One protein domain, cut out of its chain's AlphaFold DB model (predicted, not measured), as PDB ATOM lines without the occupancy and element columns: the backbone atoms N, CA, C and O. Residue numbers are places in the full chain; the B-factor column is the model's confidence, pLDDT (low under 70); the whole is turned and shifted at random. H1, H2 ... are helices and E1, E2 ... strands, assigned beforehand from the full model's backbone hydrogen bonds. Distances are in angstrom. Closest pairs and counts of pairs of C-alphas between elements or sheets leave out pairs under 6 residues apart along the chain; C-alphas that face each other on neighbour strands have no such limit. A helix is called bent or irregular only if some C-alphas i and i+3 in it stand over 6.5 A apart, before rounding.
ATOM      1  N   LEU A 153     200.091 153.504 158.275       59.28
ATOM      2  CA  LEU A 153     199.463 153.225 159.573       59.28
ATOM      3  C   LEU A 153     198.399 152.131 159.472       59.28
ATOM      4  O   LEU A 153     198.382 151.222 160.301       59.28
ATOM      5  N   GLY A 154     197.553 152.175 158.438       62.09
ATOM      6  CA  GLY A 154     196.552 151.139 158.176       62.09
ATOM      7  C   GLY A 154     197.193 149.757 158.060       62.09
ATOM      8  O   GLY A 154     196.785 148.833 158.762       62.09
ATOM      9  N   SER A 155     198.263 149.650 157.265       61.19
ATOM     10  CA  SER A 155     199.053 148.423 157.109       61.19
ATOM     11  C   SER A 155     199.773 147.995 158.397       61.19
ATOM     12  O   SER A 155     199.807 146.806 158.716       61.19
ATOM     13  N   ALA A 156     200.317 148.932 159.182       60.97
ATOM     14  CA  ALA A 156     200.971 148.613 160.454       60.97
ATOM     15  C   ALA A 156     199.983 148.028 161.479       60.97
ATOM     16  O   ALA A 156     200.276 147.004 162.102       60.97
ATOM     17  N   CYS A 157     198.793 148.625 161.595       64.44
ATOM     18  CA  CYS A 157     197.692 148.109 162.408       64.44
ATOM     19  C   CYS A 157     197.120 146.788 161.867       64.44
ATOM     20  O   CYS A 157     196.744 145.920 162.648       64.44
ATOM     21  N   GLU A 158     197.063 146.576 160.554       67.12
ATOM     22  CA  GLU A 158     196.676 145.268 160.010       67.12
ATOM     23  C   GLU A 158     197.691 144.187 160.424       67.12
ATOM     24  O   GLU A 158     197.327 143.154 160.983       67.12
ATOM     25  N   ASN A 159     198.986 144.465 160.251       66.12
ATOM     26  CA  ASN A 159     200.066 143.543 160.602       66.12
ATOM     27  C   ASN A 159     200.133 143.236 162.107       66.12
ATOM     28  O   ASN A 159     200.409 142.093 162.481       66.12
ATOM     29  N   LEU A 160     199.907 144.221 162.978       65.50
ATOM     30  CA  LEU A 160     199.924 144.015 164.429       65.50
ATOM     31  C   LEU A 160     198.667 143.282 164.927       65.50
ATOM     32  O   LEU A 160     198.810 142.361 165.734       65.50
ATOM     33  N   PHE A 161     197.479 143.564 164.375       70.81
ATOM     34  CA  PHE A 161     196.277 142.754 164.617       70.81
ATOM     35  C   PHE A 161     196.480 141.301 164.177       70.81
ATOM     36  O   PHE A 161     196.205 140.386 164.954       70.81
ATOM     37  N   LEU A 162     197.004 141.074 162.968       71.06
ATOM     38  CA  LEU A 162     197.262 139.728 162.452       71.06
ATOM     39  C   LEU A 162     198.292 138.982 163.309       71.06
ATOM     40  O   LEU A 162     198.090 137.806 163.596       71.06
ATOM     41  N   ARG A 163     199.354 139.644 163.789       70.25
ATOM     42  CA  ARG A 163     200.302 139.044 164.748       70.25
ATOM     43  C   ARG A 163     199.621 138.663 166.064       70.25
ATOM     44  O   ARG A 163     199.820 137.544 166.525       70.25
ATOM     45  N   ALA A 164     198.813 139.552 166.641       72.00
ATOM     46  CA  ALA A 164     198.105 139.305 167.898       72.00
ATOM     47  C   ALA A 164     197.079 138.162 167.775       72.00
ATOM     48  O   ALA A 164     197.046 137.261 168.612       72.00
ATOM     49  N   HIS A 165     196.289 138.161 166.697       81.38
ATOM     50  CA  HIS A 165     195.327 137.106 166.388       81.38
ATOM     51  C   HIS A 165     196.020 135.762 166.135       81.38
ATOM     52  O   HIS A 165     195.630 134.756 166.726       81.38
ATOM     53  N   ASN A 166     197.077 135.740 165.317       80.88
ATOM     54  CA  ASN A 166     197.822 134.516 165.024       80.88
ATOM     55  C   ASN A 166     198.530 133.965 166.267       80.88
ATOM     56  O   ASN A 166     198.559 132.751 166.429       80.88
ATOM     57  N   ALA A 167     199.047 134.819 167.159       80.81
ATOM     58  CA  ALA A 167     199.622 134.391 168.436       80.81
ATOM     59  C   ALA A 167     198.562 133.749 169.347       80.81
ATOM     60  O   ALA A 167     198.751 132.617 169.788       80.81
ATOM     61  N   ALA A 168     197.418 134.414 169.554       83.00
ATOM     62  CA  ALA A 168     196.326 133.873 170.363       83.00
ATOM     63  C   ALA A 168     195.786 132.550 169.792       83.00
ATOM     64  O   ALA A 168     195.620 131.577 170.525       83.00
ATOM     65  N   CYS A 169     195.579 132.474 168.473       85.12
ATOM     66  CA  CYS A 169     195.152 131.241 167.809       85.12
ATOM     67  C   CYS A 169     196.218 130.139 167.868       85.12
ATOM     68  O   CYS A 169     195.863 128.971 167.992       85.12
ATOM     69  N   ALA A 170     197.508 130.473 167.772       83.69
ATOM     70  CA  ALA A 170     198.586 129.493 167.874       83.69
ATOM     71  C   ALA A 170     198.693 128.915 169.291       83.69
ATOM     72  O   ALA A 170     198.763 127.698 169.419       83.69
ATOM     73  N   GLU A 171     198.637 129.743 170.339       85.06
ATOM     74  CA  GLU A 171     198.699 129.266 171.729       85.06
ATOM     75  C   GLU A 171     197.456 128.426 172.091       85.06
ATOM     76  O   GLU A 171     197.573 127.356 172.686       85.06
ATOM     77  N   LEU A 172     196.266 128.843 171.636       84.69
ATOM     78  CA  LEU A 172     195.037 128.047 171.752       84.69
ATOM     79  C   LEU A 172     195.148 126.692 171.023       84.69
ATOM     80  O   LEU A 172     194.793 125.660 171.592       84.69
ATOM     81  N   ARG A 173     195.676 126.665 169.791       83.00
ATOM     82  CA  ARG A 173     195.867 125.425 169.011       83.00
ATOM     83  C   ARG A 173     196.959 124.521 169.579       83.00
ATOM     84  O   ARG A 173     196.796 123.307 169.532       83.00
ATOM     85  N   GLN A 174     198.031 125.074 170.145       78.56
ATOM     86  CA  GLN A 174     199.064 124.296 170.839       78.56
ATOM     87  C   GLN A 174     198.472 123.522 172.021       78.56
ATOM     88  O   GLN A 174     198.840 122.370 172.225       78.56
ATOM     89  N   PHE A 175     197.492 124.097 172.723       68.69
ATOM     90  CA  PHE A 175     196.750 123.407 173.784       68.69
ATOM     91  C   PHE A 175     195.762 122.329 173.272       68.69
ATOM     92  O   PHE A 175     195.271 121.508 174.044       68.69
ATOM     93  N   ARG A 176     195.458 122.311 171.965       68.94
ATOM     94  CA  ARG A 176     194.627 121.289 171.299       68.94
ATOM     95  C   ARG A 176     195.458 120.147 170.717       68.94
ATOM     96  O   ARG A 176     195.039 118.997 170.801       68.94
ATOM     97  N   THR A 177     196.589 120.454 170.083       55.94
ATOM     98  CA  THR A 177     197.469 119.448 169.463       55.94
ATOM     99  C   THR A 177     198.439 118.837 170.466       55.94
ATOM    100  O   THR A 177     198.718 117.644 170.395       55.94
ATOM    101  N   GLU A 211     189.837 131.155 196.946       78.12
ATOM    102  CA  GLU A 211     189.052 132.146 196.195       78.12
ATOM    103  C   GLU A 211     189.501 132.249 194.721       78.12
ATOM    104  O   GLU A 211     190.682 132.051 194.416       78.12
ATOM    105  N   PRO A 212     188.599 132.602 193.785       85.31
ATOM    106  CA  PRO A 212     188.969 132.978 192.423       85.31
ATOM    107  C   PRO A 212     189.942 134.169 192.383       85.31
ATOM    108  O   PRO A 212     189.587 135.275 192.787       85.31
ATOM    109  N   TRP A 213     191.138 133.972 191.818       87.56
ATOM    110  CA  TRP A 213     192.034 135.076 191.446       87.56
ATOM    111  C   TRP A 213     192.214 135.168 189.933       87.56
ATOM    112  O   TRP A 213     192.119 134.167 189.218       87.56
ATOM    113  N   PHE A 214     192.492 136.384 189.456       89.62
ATOM    114  CA  PHE A 214     192.641 136.705 188.039       89.62
ATOM    115  C   PHE A 214     193.766 137.728 187.817       89.62
ATOM    116  O   PHE A 214     193.843 138.717 188.543       89.62
ATOM    117  N   LYS A 215     194.616 137.528 186.801       88.88
ATOM    118  CA  LYS A 215     195.731 138.434 186.457       88.88
ATOM    119  C   LYS A 215     195.874 138.610 184.946       88.88
ATOM    120  O   LYS A 215     195.774 137.635 184.201       88.88
ATOM    121  N   ILE A 216     196.131 139.837 184.492       87.25
ATOM    122  CA  ILE A 216     196.437 140.128 183.085       87.25
ATOM    123  C   ILE A 216     197.919 139.802 182.857       87.25
ATOM    124  O   ILE A 216     198.794 140.515 183.350       87.25
ATOM    125  N   GLU A 217     198.199 138.713 182.139       81.19
ATOM    126  CA  GLU A 217     199.569 138.243 181.863       81.19
ATOM    127  C   GLU A 217     200.153 138.897 180.610       81.19
ATOM    128  O   GLU A 217     201.320 139.281 180.602       81.19
ATOM    129  N   VAL A 218     199.336 139.051 179.563       72.88
ATOM    130  CA  VAL A 218     199.748 139.668 178.296       72.88
ATOM    131  C   VAL A 218     198.624 140.540 177.752       72.88
ATOM    132  O   VAL A 218     197.466 140.119 177.707       72.88
ATOM    133  N   PHE A 219     198.974 141.727 177.269       70.75
ATOM    134  CA  PHE A 219     198.139 142.505 176.363       70.75
ATOM    135  C   PHE A 219     198.841 142.611 175.004       70.75
ATOM    136  O   PHE A 219     200.038 142.893 174.946       70.75
ATOM    137  N   HIS A 220     198.112 142.391 173.908       65.44
ATOM    138  CA  HIS A 220     198.637 142.515 172.544       65.44
ATOM    139  C   HIS A 220     198.061 143.761 171.841       65.44
ATOM    140  O   HIS A 220     197.228 143.615 170.941       65.44
ATOM    141  N   PRO A 221     198.463 144.989 172.241       57.94
ATOM    142  CA  PRO A 221     197.905 146.224 171.697       57.94
ATOM    143  C   PRO A 221     198.108 146.288 170.185       57.94
ATOM    144  O   PRO A 221     199.241 146.196 169.701       57.94
ATOM    145  N   ASN A 222     197.028 146.514 169.435       53.50
ATOM    146  CA  ASN A 222     197.152 146.747 168.005       53.50
ATOM    147  C   ASN A 222     197.600 148.186 167.695       53.50
ATOM    148  O   ASN A 222     196.805 149.022 167.274       53.50
ATOM    149  N   ALA A 223     198.897 148.417 167.891       47.62
ATOM    150  CA  ALA A 223     199.597 149.690 167.765       47.62
ATOM    151  C   ALA A 223     199.148 150.774 168.761       47.62
ATOM    152  O   ALA A 223     197.981 151.120 168.913       47.62
ATOM    153  N   PHE A 224     200.146 151.368 169.405       52.25
ATOM    154  CA  PHE A 224     200.028 152.509 170.304       52.25
ATOM    155  C   PHE A 224     199.773 153.810 169.521       52.25
ATOM    156  O   PHE A 224     200.576 154.733 169.599       52.25
ATOM    157  N   VAL A 225     198.707 153.880 168.720       45.72
ATOM    158  CA  VAL A 225     198.398 155.047 167.878       45.72
ATOM    159  C   VAL A 225     197.131 155.731 168.375       45.72
ATOM    160  O   VAL A 225     196.012 155.278 168.129       45.72
ATOM    161  N   ALA A 226     197.318 156.863 169.046       43.16
ATOM    162  CA  ALA A 226     196.243 157.806 169.309       43.16
ATOM    163  C   ALA A 226     195.571 158.278 167.997       43.16
ATOM    164  O   ALA A 226     196.223 158.448 166.966       43.16
ATOM    165  N   ASN A 227     194.275 158.595 168.083       45.00
ATOM    166  CA  ASN A 227     193.504 159.420 167.135       45.00
ATOM    167  C   ASN A 227     193.004 158.857 165.781       45.00
ATOM    168  O   ASN A 227     192.446 159.659 165.032       45.00
ATOM    169  N   ARG A 228     193.080 157.559 165.424       48.72
ATOM    170  CA  ARG A 228     192.467 157.084 164.147       48.72
ATOM    171  C   ARG A 228     191.610 155.816 164.251       48.72
ATOM    172  O   ARG A 228     192.033 154.795 164.779       48.72
ATOM    173  N   ASN A 229     190.399 155.902 163.694       48.38
ATOM    174  CA  ASN A 229     189.380 154.854 163.713       48.38
ATOM    175  C   ASN A 229     189.656 153.819 162.604       48.38
ATOM    176  O   ASN A 229     189.639 154.158 161.421       48.38
ATOM    177  N   ASN A 230     189.953 152.573 162.977       51.53
ATOM    178  CA  ASN A 230     190.414 151.522 162.064       51.53
ATOM    179  C   ASN A 230     189.615 150.222 162.284       51.53
ATOM    180  O   ASN A 230     189.360 149.828 163.426       51.53
ATOM    181  N   SER A 231     189.273 149.519 161.199       51.94
ATOM    182  CA  SER A 231     188.623 148.198 161.212       51.94
ATOM    183  C   SER A 231     189.412 147.147 162.003       51.94
ATOM    184  O   SER A 231     188.832 146.207 162.542       51.94
ATOM    185  N   TYR A 232     190.728 147.334 162.130       55.88
ATOM    186  CA  TYR A 232     191.608 146.462 162.908       55.88
ATOM    187  C   TYR A 232     191.738 146.841 164.390       55.88
ATOM    188  O   TYR A 232     192.579 146.268 165.070       55.88
ATOM    189  N   SER A 233     190.924 147.755 164.930       63.78
ATOM    190  CA  SER A 233     190.999 148.261 166.324       63.78
ATOM    191  C   SER A 233     190.833 147.219 167.453       63.78
ATOM    192  O   SER A 233     190.711 147.594 168.617       63.78
ATOM    193  N   TYR A 234     190.847 145.921 167.154       71.88
ATOM    194  CA  TYR A 234     190.802 144.838 168.130       71.88
ATOM    195  C   TYR A 234     192.184 144.474 168.690       71.88
ATOM    196  O   TYR A 234     193.195 144.494 167.993       71.88
ATOM    197  N   THR A 235     192.191 144.044 169.946       77.06
ATOM    198  CA  THR A 235     193.344 143.528 170.699       77.06
ATOM    199  C   THR A 235     192.940 142.244 171.427       77.06
ATOM    200  O   THR A 235     191.750 142.008 171.670       77.06
ATOM    201  N   TYR A 236     193.931 141.429 171.787       83.88
ATOM    202  CA  TYR A 236     193.754 140.222 172.590       83.88
ATOM    203  C   TYR A 236     194.438 140.403 173.947       83.88
ATOM    204  O   TYR A 236     195.594 140.827 174.031       83.88
ATOM    205  N   LEU A 237     193.707 140.075 175.008       87.38
ATOM    206  CA  LEU A 237     194.167 140.085 176.390       87.38
ATOM    207  C   LEU A 237     194.228 138.645 176.897       87.38
ATOM    208  O   LEU A 237     193.231 137.926 176.811       87.38
ATOM    209  N   LYS A 238     195.375 138.240 177.444       89.44
ATOM    210  CA  LYS A 238     195.569 136.933 178.071       89.44
ATOM    211  C   LYS A 238     195.368 137.036 179.580       89.44
ATOM    212  O   LYS A 238     196.095 137.746 180.278       89.44
ATOM    213  N   LEU A 239     194.370 136.313 180.066       91.88
ATOM    214  CA  LEU A 239     193.963 136.254 181.463       91.88
ATOM    215  C   LEU A 239     194.462 134.951 182.092       91.88
ATOM    216  O   LEU A 239     194.209 133.881 181.545       91.88
ATOM    217  N   ARG A 240     195.130 135.032 183.244       90.62
ATOM    218  CA  ARG A 240     195.549 133.885 184.072       90.62
ATOM    219  C   ARG A 240     194.705 133.803 185.336       90.62
ATOM    220  O   ARG A 240     194.213 134.830 185.802       90.62
ATOM    221  N   PHE A 241     194.548 132.596 185.871       90.94
ATOM    222  CA  PHE A 241     193.691 132.302 187.022       90.94
ATOM    223  C   PHE A 241     194.040 130.958 187.673       90.94
ATOM    224  O   PHE A 241     194.676 130.101 187.056       90.94
ATOM    225  N   ASN A 242     193.563 130.743 188.901       86.31
ATOM    226  CA  ASN A 242     193.567 129.430 189.557       86.31
ATOM    227  C   ASN A 242     192.366 128.556 189.144       86.31
ATOM    228  O   ASN A 242     191.475 128.972 188.406       86.31
ATOM    229  N   ALA A 243     192.306 127.325 189.666       82.69
ATOM    230  CA  ALA A 243     191.213 126.389 189.394       82.69
ATOM    231  C   ALA A 243     189.821 126.893 189.843       82.69
ATOM    232  O   ALA A 243     188.815 126.472 189.271       82.69
ATOM    233  N   ALA A 244     189.749 127.792 190.831       81.75
ATOM    234  CA  ALA A 244     188.508 128.459 191.227       81.75
ATOM    235  C   ALA A 244     188.080 129.509 190.186       81.75
ATOM    236  O   ALA A 244     186.945 129.476 189.714       81.75
ATOM    237  N   GLY A 245     189.007 130.363 189.738       87.94
ATOM    238  CA  GLY A 245     188.777 131.304 188.640       87.94
ATOM    239  C   GLY A 245     188.443 130.628 187.309       87.94
ATOM    240  O   GLY A 245     187.599 131.130 186.572       87.94
ATOM    241  N   ALA A 246     189.008 129.446 187.042       87.94
ATOM    242  CA  ALA A 246     188.658 128.631 185.878       87.94
ATOM    243  C   ALA A 246     187.184 128.189 185.895       87.94
ATOM    244  O   ALA A 246     186.484 128.390 184.906       87.94
ATOM    245  N   ARG A 247     186.696 127.644 187.026       83.56
ATOM    246  CA  ARG A 247     185.272 127.288 187.216       83.56
ATOM    247  C   ARG A 247     184.366 128.515 187.052       83.56
ATOM    248  O   ARG A 247     183.328 128.435 186.412       83.56
ATOM    249  N   HIS A 248     184.773 129.657 187.609       86.69
ATOM    250  CA  HIS A 248     183.993 130.898 187.553       86.69
ATOM    251  C   HIS A 248     183.883 131.461 186.126       86.69
ATOM    252  O   HIS A 248     182.793 131.805 185.674       86.69
ATOM    253  N   LEU A 249     184.991 131.494 185.375       89.50
ATOM    254  CA  LEU A 249     184.985 131.896 183.964       89.50
ATOM    255  C   LEU A 249     184.226 130.913 183.071       89.50
ATOM    256  O   LEU A 249     183.607 131.355 182.110       89.50
ATOM    257  N   GLN A 250     184.242 129.616 183.389       87.25
ATOM    258  CA  GLN A 250     183.493 128.599 182.649       87.25
ATOM    259  C   GLN A 250     181.990 128.920 182.622       87.25
ATOM    260  O   GLN A 250     181.391 128.964 181.548       87.25
ATOM    261  N   GLU A 251     181.394 129.227 183.776       83.25
ATOM    262  CA  GLU A 251     179.972 129.586 183.853       83.25
ATOM    263  C   GLU A 251     179.680 130.958 183.220       83.25
ATOM    264  O   GLU A 251     178.708 131.095 182.477       83.25
ATOM    265  N   LEU A 252     180.557 131.956 183.405       85.69
ATOM    266  CA  LEU A 252     180.429 133.247 182.711       85.69
ATOM    267  C   LEU A 252     180.503 133.101 181.179       85.69
ATOM    268  O   LEU A 252     179.789 133.805 180.467       85.69
ATOM    269  N   PHE A 253     181.332 132.191 180.659       87.56
ATOM    270  CA  PHE A 253     181.457 131.933 179.221       87.56
ATOM    271  C   PHE A 253     180.250 131.160 178.666       87.56
ATOM    272  O   PHE A 253     179.794 131.484 177.570       87.56
ATOM    273  N   LYS A 254     179.693 130.189 179.410       83.12
ATOM    274  CA  LYS A 254     178.431 129.502 179.051       83.12
ATOM    275  C   LYS A 254     177.251 130.469 178.949       83.12
ATOM    276  O   LYS A 254     176.411 130.321 178.069       83.12
ATOM    277  N   LEU A 255     177.212 131.461 179.838       80.50
ATOM    278  CA  LEU A 255     176.200 132.520 179.882       80.50
ATOM    279  C   LEU A 255     176.522 133.716 178.953       80.50
ATOM    280  O   LEU A 255     175.817 134.720 178.996       80.50
ATOM    281  N   ASP A 256     177.579 133.613 178.135       81.00
ATOM    282  CA  ASP A 256     178.089 134.625 177.191       81.00
ATOM    283  C   ASP A 256     178.253 136.045 177.779       81.00
ATOM    284  O   ASP A 256     178.016 137.050 177.105       81.00
ATOM    285  N   PHE A 257     178.673 136.140 179.048       78.75
ATOM    286  CA  PHE A 257     178.845 137.424 179.732       78.75
ATOM    287  C   PHE A 257     179.846 138.342 179.021       78.75
ATOM    288  O   PHE A 257     180.933 137.936 178.599       78.75
ATOM    289  N   GLU A 258     179.499 139.626 178.974       80.50
ATOM    290  CA  GLU A 258     180.407 140.694 178.570       80.50
ATOM    291  C   GLU A 258     181.271 141.145 179.756       80.50
ATOM    292  O   GLU A 258     180.784 141.366 180.867       80.50
ATOM    293  N   PHE A 259     182.569 141.297 179.505       86.94
ATOM    294  CA  PHE A 259     183.554 141.759 180.479       86.94
ATOM    295  C   PHE A 259     183.901 143.225 180.205       86.94
ATOM    296  O   PHE A 259     183.801 143.683 179.067       86.94
ATOM    297  N   LEU A 260     184.348 143.971 181.219       84.38
ATOM    298  CA  LEU A 260     184.682 145.393 181.064       84.38
ATOM    299  C   LEU A 260     186.175 145.630 181.300       84.38
ATOM    300  O   LEU A 260     186.679 145.337 182.382       84.38
ATOM    301  N   ILE A 261     186.878 146.189 180.317       84.25
ATOM    302  CA  ILE A 261     188.279 146.608 180.458       84.25
ATOM    303  C   ILE A 261     188.332 148.122 180.641       84.25
ATOM    304  O   ILE A 261     187.906 148.887 179.778       84.25
ATOM    305  N   GLU A 262     188.883 148.541 181.774       81.25
ATOM    306  CA  GLU A 262     189.201 149.924 182.099       81.25
ATOM    307  C   GLU A 262     190.565 150.290 181.506       81.25
ATOM    308  O   GLU A 262     191.601 149.766 181.920       81.25
ATOM    309  N   PHE A 263     190.552 151.219 180.552       75.44
ATOM    310  CA  PHE A 263     191.732 151.815 179.923       75.44
ATOM    311  C   PHE A 263     192.126 153.136 180.613       75.44
ATOM    312  O   PHE A 263     192.527 154.085 179.954       75.44
ATOM    313  N   GLY A 264     191.975 153.240 181.937       68.69
ATOM    314  CA  GLY A 264     192.192 154.498 182.667       68.69
ATOM    315  C   GLY A 264     191.139 155.581 182.375       68.69
ATOM    316  O   GLY A 264     190.276 155.426 181.512       68.69
ATOM    317  N   GLU A 265     191.175 156.679 183.138       66.31
ATOM    318  CA  GLU A 265     190.233 157.821 183.055       66.31
ATOM    319  C   GLU A 265     188.730 157.443 183.033       66.31
ATOM    320  O   GLU A 265     187.905 158.148 182.463       66.31
ATOM    321  N   GLY A 266     188.348 156.293 183.602       63.38
ATOM    322  CA  GLY A 266     186.969 155.786 183.535       63.38
ATOM    323  C   GLY A 266     186.522 155.284 182.151       63.38
ATOM    324  O   GLY A 266     185.354 154.937 181.984       63.38
ATOM    325  N   THR A 267     187.424 155.195 181.167       72.56
ATOM    326  CA  THR A 267     187.132 154.632 179.841       72.56
ATOM    327  C   THR A 267     186.969 153.117 179.945       72.56
ATOM    328  O   THR A 267     187.948 152.398 180.146       72.56
ATOM    329  N   LEU A 268     185.733 152.635 179.809       74.50
ATOM    330  CA  LEU A 268     185.375 151.215 179.860       74.50
ATOM    331  C   LEU A 268     185.043 150.695 178.458       74.50
ATOM    332  O   LEU A 268     184.160 151.233 177.792       74.50
ATOM    333  N   MET A 269     185.715 149.623 178.040       79.94
ATOM    334  CA  MET A 269     185.454 148.917 176.781       79.94
ATOM    335  C   MET A 269     184.913 147.513 177.049       79.94
ATOM    336  O   MET A 269     185.364 146.835 177.972       79.94
ATOM    337  N   VAL A 270     183.974 147.063 176.214       83.94
ATOM    338  CA  VAL A 270     183.449 145.692 176.256       83.94
ATOM    339  C   VAL A 270     184.458 144.716 175.654       83.94
ATOM    340  O   VAL A 270     184.882 144.862 174.505       83.94
ATOM    341  N   ALA A 271     184.780 143.683 176.425       87.25
ATOM    342  CA  ALA A 271     185.576 142.539 176.018       87.25
ATOM    343  C   ALA A 271     184.710 141.273 175.992       87.25
ATOM    344  O   ALA A 271     183.921 141.021 176.905       87.25
ATOM    345  N   LYS A 272     184.881 140.456 174.952       89.50
ATOM    346  CA  LYS A 272     184.205 139.161 174.782       89.50
ATOM    347  C   LYS A 272     185.221 138.024 174.852       89.50
ATOM    348  O   LYS A 272     186.399 138.223 174.552       89.50
ATOM    349  N   ARG A 273     184.773 136.830 175.240       91.12
ATOM    350  CA  ARG A 273     185.604 135.613 175.245       91.12
ATOM    351  C   ARG A 273     186.166 135.302 173.852       91.12
ATOM    352  O   ARG A 273     185.510 135.550 172.842       91.12
ATOM    353  N   PHE A 274     187.377 134.754 173.807       88.06
ATOM    354  CA  PHE A 274     188.005 134.235 172.594       88.06
ATOM    355  C   PHE A 274     188.623 132.867 172.903       88.06
ATOM    356  O   PHE A 274     189.557 132.751 173.699       88.06
ATOM    357  N   THR A 275     188.048 131.820 172.319       85.25
ATOM    358  CA  THR A 275     188.344 130.411 172.608       85.25
ATOM    359  C   THR A 275     188.664 129.661 171.311       85.25
ATOM    360  O   THR A 275     188.705 130.263 170.237       85.25
ATOM    361  N   LEU A 276     188.875 128.340 171.369       79.62
ATOM    362  CA  LEU A 276     189.086 127.553 170.150       79.62
ATOM    363  C   LEU A 276     187.905 127.616 169.172       79.62
ATOM    364  O   LEU A 276     188.141 127.590 167.966       79.62
ATOM    365  N   ARG A 277     186.665 127.811 169.649       82.00
ATOM    366  CA  ARG A 277     185.503 128.006 168.764       82.00
ATOM    367  C   ARG A 277     185.685 129.201 167.837       82.00
ATOM    368  O   ARG A 277     185.401 129.105 166.648       82.00
ATOM    369  N   GLU A 278     186.183 130.314 168.374       82.25
ATOM    370  CA  GLU A 278     186.419 131.552 167.628       82.25
ATOM    371  C   GLU A 278     187.770 131.563 166.885       82.25
ATOM    372  O   GLU A 278     187.944 132.356 165.961       82.25
ATOM    373  N   ALA A 279     188.719 130.698 167.259       81.06
ATOM    374  CA  ALA A 279     189.996 130.540 166.557       81.06
ATOM    375  C   ALA A 279     189.886 129.623 165.324       81.06
ATOM    376  O   ALA A 279     190.456 129.933 164.277       81.06
ATOM    377  N   ASP A 280     189.146 128.515 165.437       78.69
ATOM    378  CA  ASP A 280     188.962 127.499 164.387       78.69
ATOM    379  C   ASP A 280     187.594 127.597 163.677       78.69
ATOM    380  O   ASP A 280     187.284 126.779 162.814       78.69
ATOM    381  N   ASN A 281     186.781 128.612 164.007       73.31
ATOM    382  CA  ASN A 281     185.404 128.822 163.518       73.31
ATOM    383  C   ASN A 281     184.481 127.598 163.706       73.31
ATOM    384  O   ASN A 281     183.553 127.369 162.929       73.31
ATOM    385  N   ASN A 282     184.735 126.810 164.755       75.75
ATOM    386  CA  ASN A 282     184.059 125.551 165.041       75.75
ATOM    387  C   ASN A 282     183.180 125.674 166.304       75.75
ATOM    388  O   ASN A 282     183.685 125.510 167.416       75.75
ATOM    389  N   PRO A 283     181.863 125.934 166.189       66.38
ATOM    390  CA  PRO A 283     180.995 126.126 167.354       66.38
ATOM    391  C   PRO A 283     180.784 124.851 168.189       66.38
ATOM    392  O   PRO A 283     180.338 124.954 169.330       66.38
ATOM    393  N   ALA A 284     181.117 123.671 167.653       68.94
ATOM    394  CA  ALA A 284     181.062 122.396 168.371       68.94
ATOM    395  C   ALA A 284     182.303 122.133 169.252       68.94
ATOM    396  O   ALA A 284     182.381 121.094 169.910       68.94
ATOM    397  N   GLU A 285     183.290 123.033 169.261       70.19
ATOM    398  CA  GLU A 285     184.542 122.831 169.989       70.19
ATOM    399  C   GLU A 285     184.411 123.180 171.482       70.19
ATOM    400  O   GLU A 285     184.216 124.337 171.848       70.19
ATOM    401  N   ASP A 286     184.516 122.160 172.340       69.94
ATOM    402  CA  ASP A 286     184.358 122.248 173.802       69.94
ATOM    403  C   ASP A 286     183.109 123.056 174.230       69.94
ATOM    404  O   ASP A 286     183.244 124.189 174.707       69.94
ATOM    405  N   PRO A 287     181.885 122.509 174.046       70.06
ATOM    406  CA  PRO A 287     180.616 123.210 174.291       70.06
ATOM    407  C   PRO A 287     180.452 123.735 175.730       70.06
ATOM    408  O   PRO A 287     179.758 124.733 175.937       70.06
ATOM    409  N   ASP A 288     181.161 123.146 176.695       77.38
ATOM    410  CA  ASP A 288     181.122 123.510 178.113       77.38
ATOM    411  C   ASP A 288     182.289 124.394 178.581       77.38
ATOM    412  O   ASP A 288     182.302 124.783 179.749       77.38
ATOM    413  N   PHE A 289     183.272 124.697 177.723       81.56
ATOM    414  CA  PHE A 289     184.542 125.355 178.087       81.56
ATOM    415  C   PHE A 289     185.312 124.617 179.207       81.56
ATOM    416  O   PHE A 289     185.964 125.226 180.061       81.56
ATOM    417  N   GLY A 290     185.232 123.281 179.225       73.44
ATOM    418  CA  GLY A 290     185.913 122.433 180.210       73.44
ATOM    419  C   GLY A 290     187.443 122.429 180.076       73.44
ATOM    420  O   GLY A 290     188.154 121.999 180.992       73.44
ATOM    421  N   ASN A 291     187.980 122.922 178.958       78.88
ATOM    422  CA  ASN A 291     189.405 123.130 178.741       78.88
ATOM    423  C   ASN A 291     190.007 124.159 179.710       78.88
ATOM    424  O   ASN A 291     191.132 123.932 180.153       78.88
ATOM    425  N   LEU A 292     189.269 125.198 180.121       82.50
ATOM    426  CA  LEU A 292     189.777 126.337 180.902       82.50
ATOM    427  C   LEU A 292     190.567 125.913 182.147       82.50
ATOM    428  O   LEU A 292     191.639 126.455 182.415       82.50
ATOM    429  N   LYS A 293     190.092 124.897 182.884       78.06
ATOM    430  CA  LYS A 293     190.782 124.388 184.084       78.06
ATOM    431  C   LYS A 293     192.138 123.740 183.770       78.06
ATOM    432  O   LYS A 293     193.046 123.827 184.589       78.06
ATOM    433  N   ARG A 294     192.272 123.078 182.616       76.44
ATOM    434  CA  ARG A 294     193.529 122.452 182.163       76.44
ATOM    435  C   ARG A 294     194.439 123.466 181.460       76.44
ATOM    436  O   ARG A 294     195.651 123.376 181.581       76.44
ATOM    437  N   GLN A 295     193.838 124.426 180.763       82.38
ATOM    438  CA  GLN A 295     194.502 125.508 180.044       82.38
ATOM    439  C   GLN A 295     195.164 126.502 181.007       82.38
ATOM    440  O   GLN A 295     196.272 126.965 180.758       82.38
ATOM    441  N   GLY A 296     194.505 126.837 182.124       82.75
ATOM    442  CA  GLY A 296     195.038 127.767 183.129       82.75
ATOM    443  C   GLY A 296     195.201 129.208 182.623       82.75
ATOM    444  O   GLY A 296     195.865 130.019 183.273       82.75
ATOM    445  N   PHE A 297     194.635 129.518 181.456       89.81
ATOM    446  CA  PHE A 297     194.510 130.854 180.886       89.81
ATOM    447  C   PHE A 297     193.267 130.938 179.991       89.81
ATOM    448  O   PHE A 297     192.706 129.916 179.597       89.81
ATOM    449  N   ALA A 298     192.851 132.155 179.649       90.75
ATOM    450  CA  ALA A 298     191.839 132.431 178.631       90.75
ATOM    451  C   ALA A 298     192.237 133.674 177.828       90.75
ATOM    452  O   ALA A 298     192.930 134.550 178.349       90.75
ATOM    453  N   PHE A 299     191.765 133.783 176.585       91.44
ATOM    454  CA  PHE A 299     191.846 135.030 175.829       91.44
ATOM    455  C   PHE A 299     190.512 135.778 175.868       91.44
ATOM    456  O   PHE A 299     189.437 135.184 175.761       91.44
ATOM    457  N   LEU A 300     190.594 137.102 175.978       90.94
ATOM    458  CA  LEU A 300     189.492 138.026 175.728       90.94
ATOM    459  C   LEU A 300     189.849 138.924 174.537       90.94
ATOM    460  O   LEU A 300     190.984 139.390 174.426       90.94
ATOM    461  N   LYS A 301     188.874 139.194 173.671       87.88
ATOM    462  CA  LYS A 301     188.973 140.130 172.545       87.88
ATOM    463  C   LYS A 301     188.193 141.401 172.885       87.88
ATOM    464  O   LYS A 301     187.007 141.330 173.196       87.88
ATOM    465  N   THR A 302     188.844 142.559 172.804       83.12
ATOM    466  CA  THR A 302     188.228 143.889 173.001       83.12
ATOM    467  C   THR A 302     188.628 144.822 171.864       83.12
ATOM    468  O   THR A 302     189.627 144.575 171.189       83.12
ATOM    469  N   HIS A 303     187.895 145.918 171.680       78.00
ATOM    470  CA  HIS A 303     188.442 147.089 170.996       78.00
ATOM    471  C   HIS A 303     189.459 147.815 171.893       78.00
ATOM    472  O   HIS A 303     189.320 147.826 173.121       78.00
ATOM    473  N   VAL A 304     190.453 148.447 171.271       73.25
ATOM    474  CA  VAL A 304     191.303 149.487 171.863       73.25
ATOM    475  C   VAL A 304     190.576 150.834 171.707       73.25
ATOM    476  O   VAL A 304     190.155 151.149 170.592       73.25
ATOM    477  N   PRO A 305     190.400 151.636 172.770       67.12
ATOM    478  CA  PRO A 305     189.774 152.949 172.661       67.12
ATOM    479  C   PRO A 305     190.721 153.976 172.026       67.12
ATOM    480  O   PRO A 305     191.936 153.928 172.211       67.12
ATOM    481  N   MET A 306     190.150 154.964 171.334       67.00
ATOM    482  CA  MET A 306     190.889 156.134 170.857       67.00
ATOM    483  C   MET A 306     191.178 157.080 172.032       67.00
ATOM    484  O   MET A 306     190.349 157.919 172.377       67.00
ATOM    485  N   LYS A 307     192.358 156.931 172.640       60.81
ATOM    486  CA  LYS A 307     192.881 157.796 173.711       60.81
ATOM    487  C   LYS A 307     194.058 158.650 173.240       60.81
ATOM    488  O   LYS A 307     194.632 158.395 172.183       60.81
ATOM    489  N   GLN A 308     194.388 159.681 174.019       55.44
ATOM    490  CA  GLN A 308     195.588 160.495 173.805       55.44
ATOM    491  C   GLN A 308     196.866 159.730 174.218       55.44
ATOM    492  O   GLN A 308     196.769 158.686 174.860       55.44
ATOM    493  N   PRO A 309     198.068 160.218 173.854       53.97
ATOM    494  CA  PRO A 309     199.333 159.655 174.325       53.97
ATOM    495  C   PRO A 309     199.497 159.766 175.852       53.97
ATOM    496  O   PRO A 309     199.790 160.839 176.376       53.97
ATOM    497  N   GLU A 310     199.313 158.658 176.567       65.69
ATOM    498  CA  GLU A 310     199.451 158.554 178.023       65.69
ATOM    499  C   GLU A 310     199.941 157.156 178.455       65.69
ATOM    500  O   GLU A 310     200.064 156.244 177.635       65.69
ATOM    501  N   HIS A 311     200.220 156.992 179.752       67.62
ATOM    502  CA  HIS A 311     200.658 155.736 180.369       67.62
ATOM    503  C   HIS A 311     199.490 155.051 181.094       67.62
ATOM    504  O   HIS A 311     199.029 155.541 182.124       67.62
ATOM    505  N   ILE A 312     199.034 153.903 180.588       70.38
ATOM    506  CA  ILE A 312     197.814 153.236 181.076       70.38
ATOM    507  C   ILE A 312     198.127 151.920 181.790       70.38
ATOM    508  O   ILE A 312     198.809 151.050 181.246       70.38
ATOM    509  N   GLN A 313     197.550 151.742 182.982       75.38
ATOM    510  CA  GLN A 313     197.424 150.446 183.652       75.38
ATOM    511  C   GLN A 313     196.021 149.878 183.399       75.38
ATOM    512  O   GLN A 313     195.026 150.469 183.823       75.38
ATOM    513  N   LEU A 314     195.932 148.726 182.727       79.81
ATOM    514  CA  LEU A 314     194.645 148.065 182.486       79.81
ATOM    515  C   LEU A 314     194.078 147.439 183.757       79.81
ATOM    516  O   LEU A 314     194.802 146.799 184.527       79.81
ATOM    517  N   LYS A 315     192.752 147.531 183.896       85.50
ATOM    518  CA  LYS A 315     191.977 146.754 184.870       85.50
ATOM    519  C   LYS A 315     190.827 146.053 184.155       85.50
ATOM    520  O   LYS A 315     189.943 146.707 183.612       85.50
ATOM    521  N   LEU A 316     190.825 144.728 184.156       88.38
ATOM    522  CA  LEU A 316     189.708 143.920 183.680       88.38
ATOM    523  C   LEU A 316     188.759 143.656 184.854       88.38
ATOM    524  O   LEU A 316     189.168 143.108 185.877       88.38
ATOM    525  N   ARG A 317     187.488 144.017 184.687       87.44
ATOM    526  CA  ARG A 317     186.401 143.733 185.624       87.44
ATOM    527  C   ARG A 317     185.698 142.447 185.190       87.44
ATOM    528  O   ARG A 317     185.175 142.360 184.078       87.44
ATOM    529  N   ILE A 318     185.679 141.462 186.083       86.38
ATOM    530  CA  ILE A 318     185.039 140.150 185.910       86.38
ATOM    531  C   ILE A 318     183.858 140.085 186.889       86.38
ATOM    532  O   ILE A 318     184.099 140.270 188.083       86.38
ATOM    533  N   PRO A 319     182.608 139.847 186.453       79.31
ATOM    534  CA  PRO A 319     181.462 139.819 187.365       79.31
ATOM    535  C   PRO A 319     181.657 138.787 188.485       79.31
ATOM    536  O   PRO A 319     181.983 137.638 188.194       79.31
ATOM    537  N   LYS A 320     181.430 139.155 189.754       76.81
ATOM    538  CA  LYS A 320     181.165 138.176 190.831       76.81
ATOM    539  C   LYS A 320     179.676 137.842 190.878       76.81
ATOM    540  O   LYS A 320     179.291 136.688 191.023       76.81
ATOM    541  N   ASN A 321     178.866 138.892 190.781       69.50
ATOM    542  CA  ASN A 321     177.410 138.914 190.824       69.50
ATOM    543  C   ASN A 321     176.929 140.199 190.107       69.50
ATOM    544  O   ASN A 321     177.691 140.804 189.356       69.50
ATOM    545  N   LEU A 322     175.679 140.620 190.320       61.84
ATOM    546  CA  LEU A 322     175.085 141.791 189.653       61.84
ATOM    547  C   LEU A 322     175.712 143.147 190.040       61.84
ATOM    548  O   LEU A 322     175.516 144.122 189.316       61.84
ATOM    549  N   PHE A 323     176.431 143.229 191.164       61.75
ATOM    550  CA  PHE A 323     176.923 144.493 191.726       61.75
ATOM    551  C   PHE A 323     178.443 144.508 191.951       61.75
ATOM    552  O   PHE A 323     179.073 145.561 191.851       61.75
ATOM    553  N   GLU A 324     179.045 143.349 192.216       70.81
ATOM    554  CA  GLU A 324     180.462 143.205 192.552       70.81
ATOM    555  C   GLU A 324     181.286 142.586 191.420       70.81
ATOM    556  O   GLU A 324     180.809 141.748 190.653       70.81
ATOM    557  N   TRP A 325     182.573 142.944 191.374       79.88
ATOM    558  CA  TRP A 325     183.510 142.522 190.334       79.88
ATOM    559  C   TRP A 325     184.827 142.042 190.961       79.88
ATOM    560  O   TRP A 325     185.332 142.660 191.900       79.88
ATOM    561  N   TYR A 326     185.414 140.961 190.443       84.06
ATOM    562  CA  TYR A 326     186.853 140.732 190.582       84.06
ATOM    563  C   TYR A 326     187.587 141.701 189.650       84.06
ATOM    564  O   TYR A 326     187.122 141.972 188.540       84.06
ATOM    565  N   ILE A 327     188.737 142.206 190.092       86.69
ATOM    566  CA  ILE A 327     189.582 143.111 189.313       86.69
ATOM    567  C   ILE A 327     190.895 142.395 189.005       86.69
ATOM    568  O   ILE A 327     191.673 142.127 189.916       86.69
ATOM    569  N   ALA A 328     191.145 142.104 187.731       87.94
ATOM    570  CA  ALA A 328     192.447 141.645 187.259       87.94
ATOM    571  C   ALA A 328     193.241 142.841 186.727       87.94
ATOM    572  O   ALA A 328     192.743 143.594 185.889       87.94
ATOM    573  N   THR A 329     194.475 143.014 187.185       83.81
ATOM    574  CA  THR A 329     195.382 144.084 186.744       83.81
ATOM    575  C   THR A 329     196.517 143.521 185.894       83.81
ATOM    576  O   THR A 329     196.795 142.318 185.926       83.81
ATOM    577  N   CYS A 330     197.184 144.392 185.132       76.38
ATOM    578  CA  CYS A 330     198.526 144.108 184.632       76.38
ATOM    579  C   CYS A 330     199.543 144.838 185.518       76.38
ATOM    580  O   CYS A 330     199.502 146.062 185.654       76.38
ATOM    581  N   GLU A 331     200.424 144.074 186.160       64.31
ATOM    582  CA  GLU A 331     201.421 144.591 187.110       64.31
ATOM    583  C   GLU A 331     202.757 144.926 186.431       64.31
ATOM    584  O   GLU A 331     203.531 145.724 186.947       64.31
ATOM    585  N   THR A 332     203.031 144.313 185.276       57.31
ATOM    586  CA  THR A 332     204.338 144.329 184.599       57.31
ATOM    587  C   THR A 332     204.353 145.107 183.284       57.31
ATOM    588  O   THR A 332     205.429 145.352 182.743       57.31
ATOM    589  N   GLN A 333     203.191 145.505 182.753       60.38
ATOM    590  CA  GLN A 333     203.080 146.297 181.526       60.38
ATOM    591  C   GLN A 333     202.306 147.591 181.791       60.38
ATOM    592  O   GLN A 333     201.110 147.565 182.080       60.38
ATOM    593  N   VAL A 334     202.992 148.724 181.635       63.38
ATOM    594  CA  VAL A 334     202.363 150.039 181.471       63.38
ATOM    595  C   VAL A 334     202.288 150.328 179.974       63.38
ATOM    596  O   VAL A 334     203.273 150.168 179.255       63.38
ATOM    597  N   ILE A 335     201.111 150.713 179.491       65.81
ATOM    598  CA  ILE A 335     200.834 150.887 178.062       65.81
ATOM    599  C   ILE A 335     201.053 152.357 177.699       65.81
ATOM    600  O   ILE A 335     200.230 153.199 178.044       65.81
ATOM    601  N   GLU A 336     202.157 152.656 177.015       63.84
ATOM    602  CA  GLU A 336     202.517 153.993 176.519       63.84
ATOM    603  C   GLU A 336     201.853 154.256 175.154       63.84
ATOM    604  O   GLU A 336     202.390 153.874 174.111       63.84
ATOM    605  N   PHE A 337     200.687 154.905 175.131       64.38
ATOM    606  CA  PHE A 337     200.089 155.364 173.870       64.38
ATOM    607  C   PHE A 337     200.991 156.425 173.220       64.38
ATOM    608  O   PHE A 337     201.474 157.330 173.898       64.38
ATOM    609  N   LYS A 338     201.204 156.341 171.902       59.66
ATOM    610  CA  LYS A 338     202.037 157.272 171.119       59.66
ATOM    611  C   LYS A 338     201.190 158.001 170.083       59.66
ATOM    612  O   LYS A 338     200.029 157.656 169.838       59.66
ATOM    613  N   LYS A 339     201.758 159.034 169.463       59.47
ATOM    614  CA  LYS A 339     201.132 159.671 168.300       59.47
ATOM    615  C   LYS A 339     201.371 158.834 167.047       59.47
ATOM    616  O   LYS A 339     202.321 158.051 166.972       59.47
ATOM    617  N   ALA A 340     200.515 159.029 166.053       57.56
ATOM    618  CA  ALA A 340     200.626 158.390 164.748       57.56
ATOM    619  C   ALA A 340     201.978 158.704 164.078       57.56
ATOM    620  O   ALA A 340     202.644 157.823 163.540       57.56
ATOM    621  N   GLU A 341     202.403 159.958 164.199       57.22
ATOM    622  CA  GLU A 341     203.629 160.523 163.650       57.22
ATOM    623  C   GLU A 341     204.872 159.924 164.335       57.22
ATOM    624  O   GLU A 341     205.779 159.435 163.658       57.22
ATOM    625  N   ASP A 342     204.873 159.875 165.673       60.72
ATOM    626  CA  ASP A 342     205.961 159.310 166.488       60.72
ATOM    627  C   ASP A 342     206.138 157.802 166.225       60.72
ATOM    628  O   ASP A 342     207.261 157.297 166.113       60.72
ATOM    629  N   TYR A 343     205.025 157.073 166.079       62.16
ATOM    630  CA  TYR A 343     205.031 155.655 165.715       62.16
ATOM    631  C   TYR A 343     205.600 155.434 164.303       62.16
ATOM    632  O   TYR A 343     206.427 154.538 164.105       62.16
ATOM    633  N   CYS A 344     205.215 156.265 163.326       58.41
ATOM    634  CA  CYS A 344     205.781 156.215 161.979       58.41
ATOM    635  C   CYS A 344     207.295 156.472 161.984       58.41
ATOM    636  O   CYS A 344     208.044 155.675 161.413       58.41
ATOM    637  N   ALA A 345     207.750 157.535 162.652       57.88
ATOM    638  CA  ALA A 345     209.166 157.884 162.733       57.88
ATOM    639  C   ALA A 345     210.000 156.758 163.369       57.88
ATOM    640  O   ALA A 345     211.026 156.360 162.826       57.88
TER     641      ALA A 345
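This is residues 153 to 177 and 211 to 345 of the 637 residues of an uncharacterized protein of Vitrella brassicaformis (strain CCMP3155) (UniProt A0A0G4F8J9). A single seven-stranded sheet is curled into a nearly closed barrel, with its edge strands E1 and E7 brought near each other; the long helix H1 packs along the outside over E2 and E5, and H2 lies across one end of the barrel with the short H4 beside it. The short H5 lies beyond the other end, by the first residues of H1. The printed part has 160 residues with five named helices and seven named strands, in the order H1 E1 E2 H2 E3 E4 H3 H4 E5 E6 E7 H5. The sheet's order is E1 E2 E5 E4 E3 E6 E7, all antiparallel, and the class is mixed, helices and strands. The whole is compact, with a radius of gyration of the C-alphas of 15.8 A and spans of 46 by 35 by 24 A.

H1, residues 153 to 177, begins with C-alpha 153 at (199.463, 153.225, 159.573) and is 35.3 A long from first to last C-alpha. After the cut come E1, residues 214 to 220, 17.6 A, and E2, residues 234 to 241, 22.9 A. H2, residues 243 to 254, is 16.7 A long and begins with C-alpha 243 at (191.213, 126.389, 189.394). E3 holds residues 259 to 262, 10.1 A, and E4 residues 268 to 274, 18.7 A. The short helices H3, residues 276 to 279, and H4, residues 292 to 295, follow. E5, residues 297 to 303, is 20.0 A long, E6, residues 315 to 319, 12.8 A, and E7, residues 325 to 329, 12.5 A. H5, residues 340 to 345, is 8.8 A long and ends with C-alpha 345 at (209.166, 157.884, 162.733).

The sheet is strongly twisted, its C-alphas up to 7.8 A off its best plane, and it is a folded sheet, bent back on itself: E1 E2 E5 face E3 E6 E7, with E4 as the hinge. E1 and E2 form a hairpin, with N 217 and O 238 within hydrogen-bond range at 3.0 A. E2 pairs with E5 through N 237 and O 300, 2.9 A. E4 is staggered: its residues 271 to 274 pair with E5, N 272 and O 301 at 2.9 A, and its residues 268 to 271 with E3, N 269 and O 261 at 2.9 A. E3 and E4 are a hairpin. E3 pairs with E6 through N 262 and O 315, 2.8 A. E6 and E7 are a hairpin, with N 316 and O 328 at 2.8 A. Between the edge strands E1 and E7 the closest C-alphas are those of Lys 215 and Ala 328, 4.7 A apart. H1 is on the sheet, at a height over the sheet of 9.4 A; it lies over E2 and E5 and runs along the strands, at 25 degrees to E2 on the local plane. With residues 169 to 173 alone it touches H3, the closest C-alphas being those of Cys 169 and Ala 279, 5.4 A. H2 is on the sheet at a height of 8.2 A, only just over E1, on which 3 of its 12 C-alphas fall, and slantwise to the strands at 50 degrees to E1 on the local plane. H2 touches H4, the closest C-alphas being those of Ala 246 and Lys 293, 5.1 A; H4 only grazes the sheet. H5 is not on the sheet; it is close to H1 but not clearly touching, about perpendicular at 88 degrees, the closest C-alphas being those of Leu 153 and Cys 344, 7.4 A. In H1, H2 and H5 every O i to N i+4 pair is within hydrogen-bond range; H3 and H4 are too short for one.

The two C-alphas farthest apart, those of Asp 288 and Ala 345, are 47.0 A apart. Residues 178 to 210 are not printed, and C-alphas 177 and 211 across the cut are 30.8 A apart. The links E1 to E2, H3 to H4 and E5 to E6 are long. Mean pLDDT of the printed part is 74.4; 56 residues are under 70, among them residues 153 to 160, 220 to 233, 305 to 311 and 331 to 345.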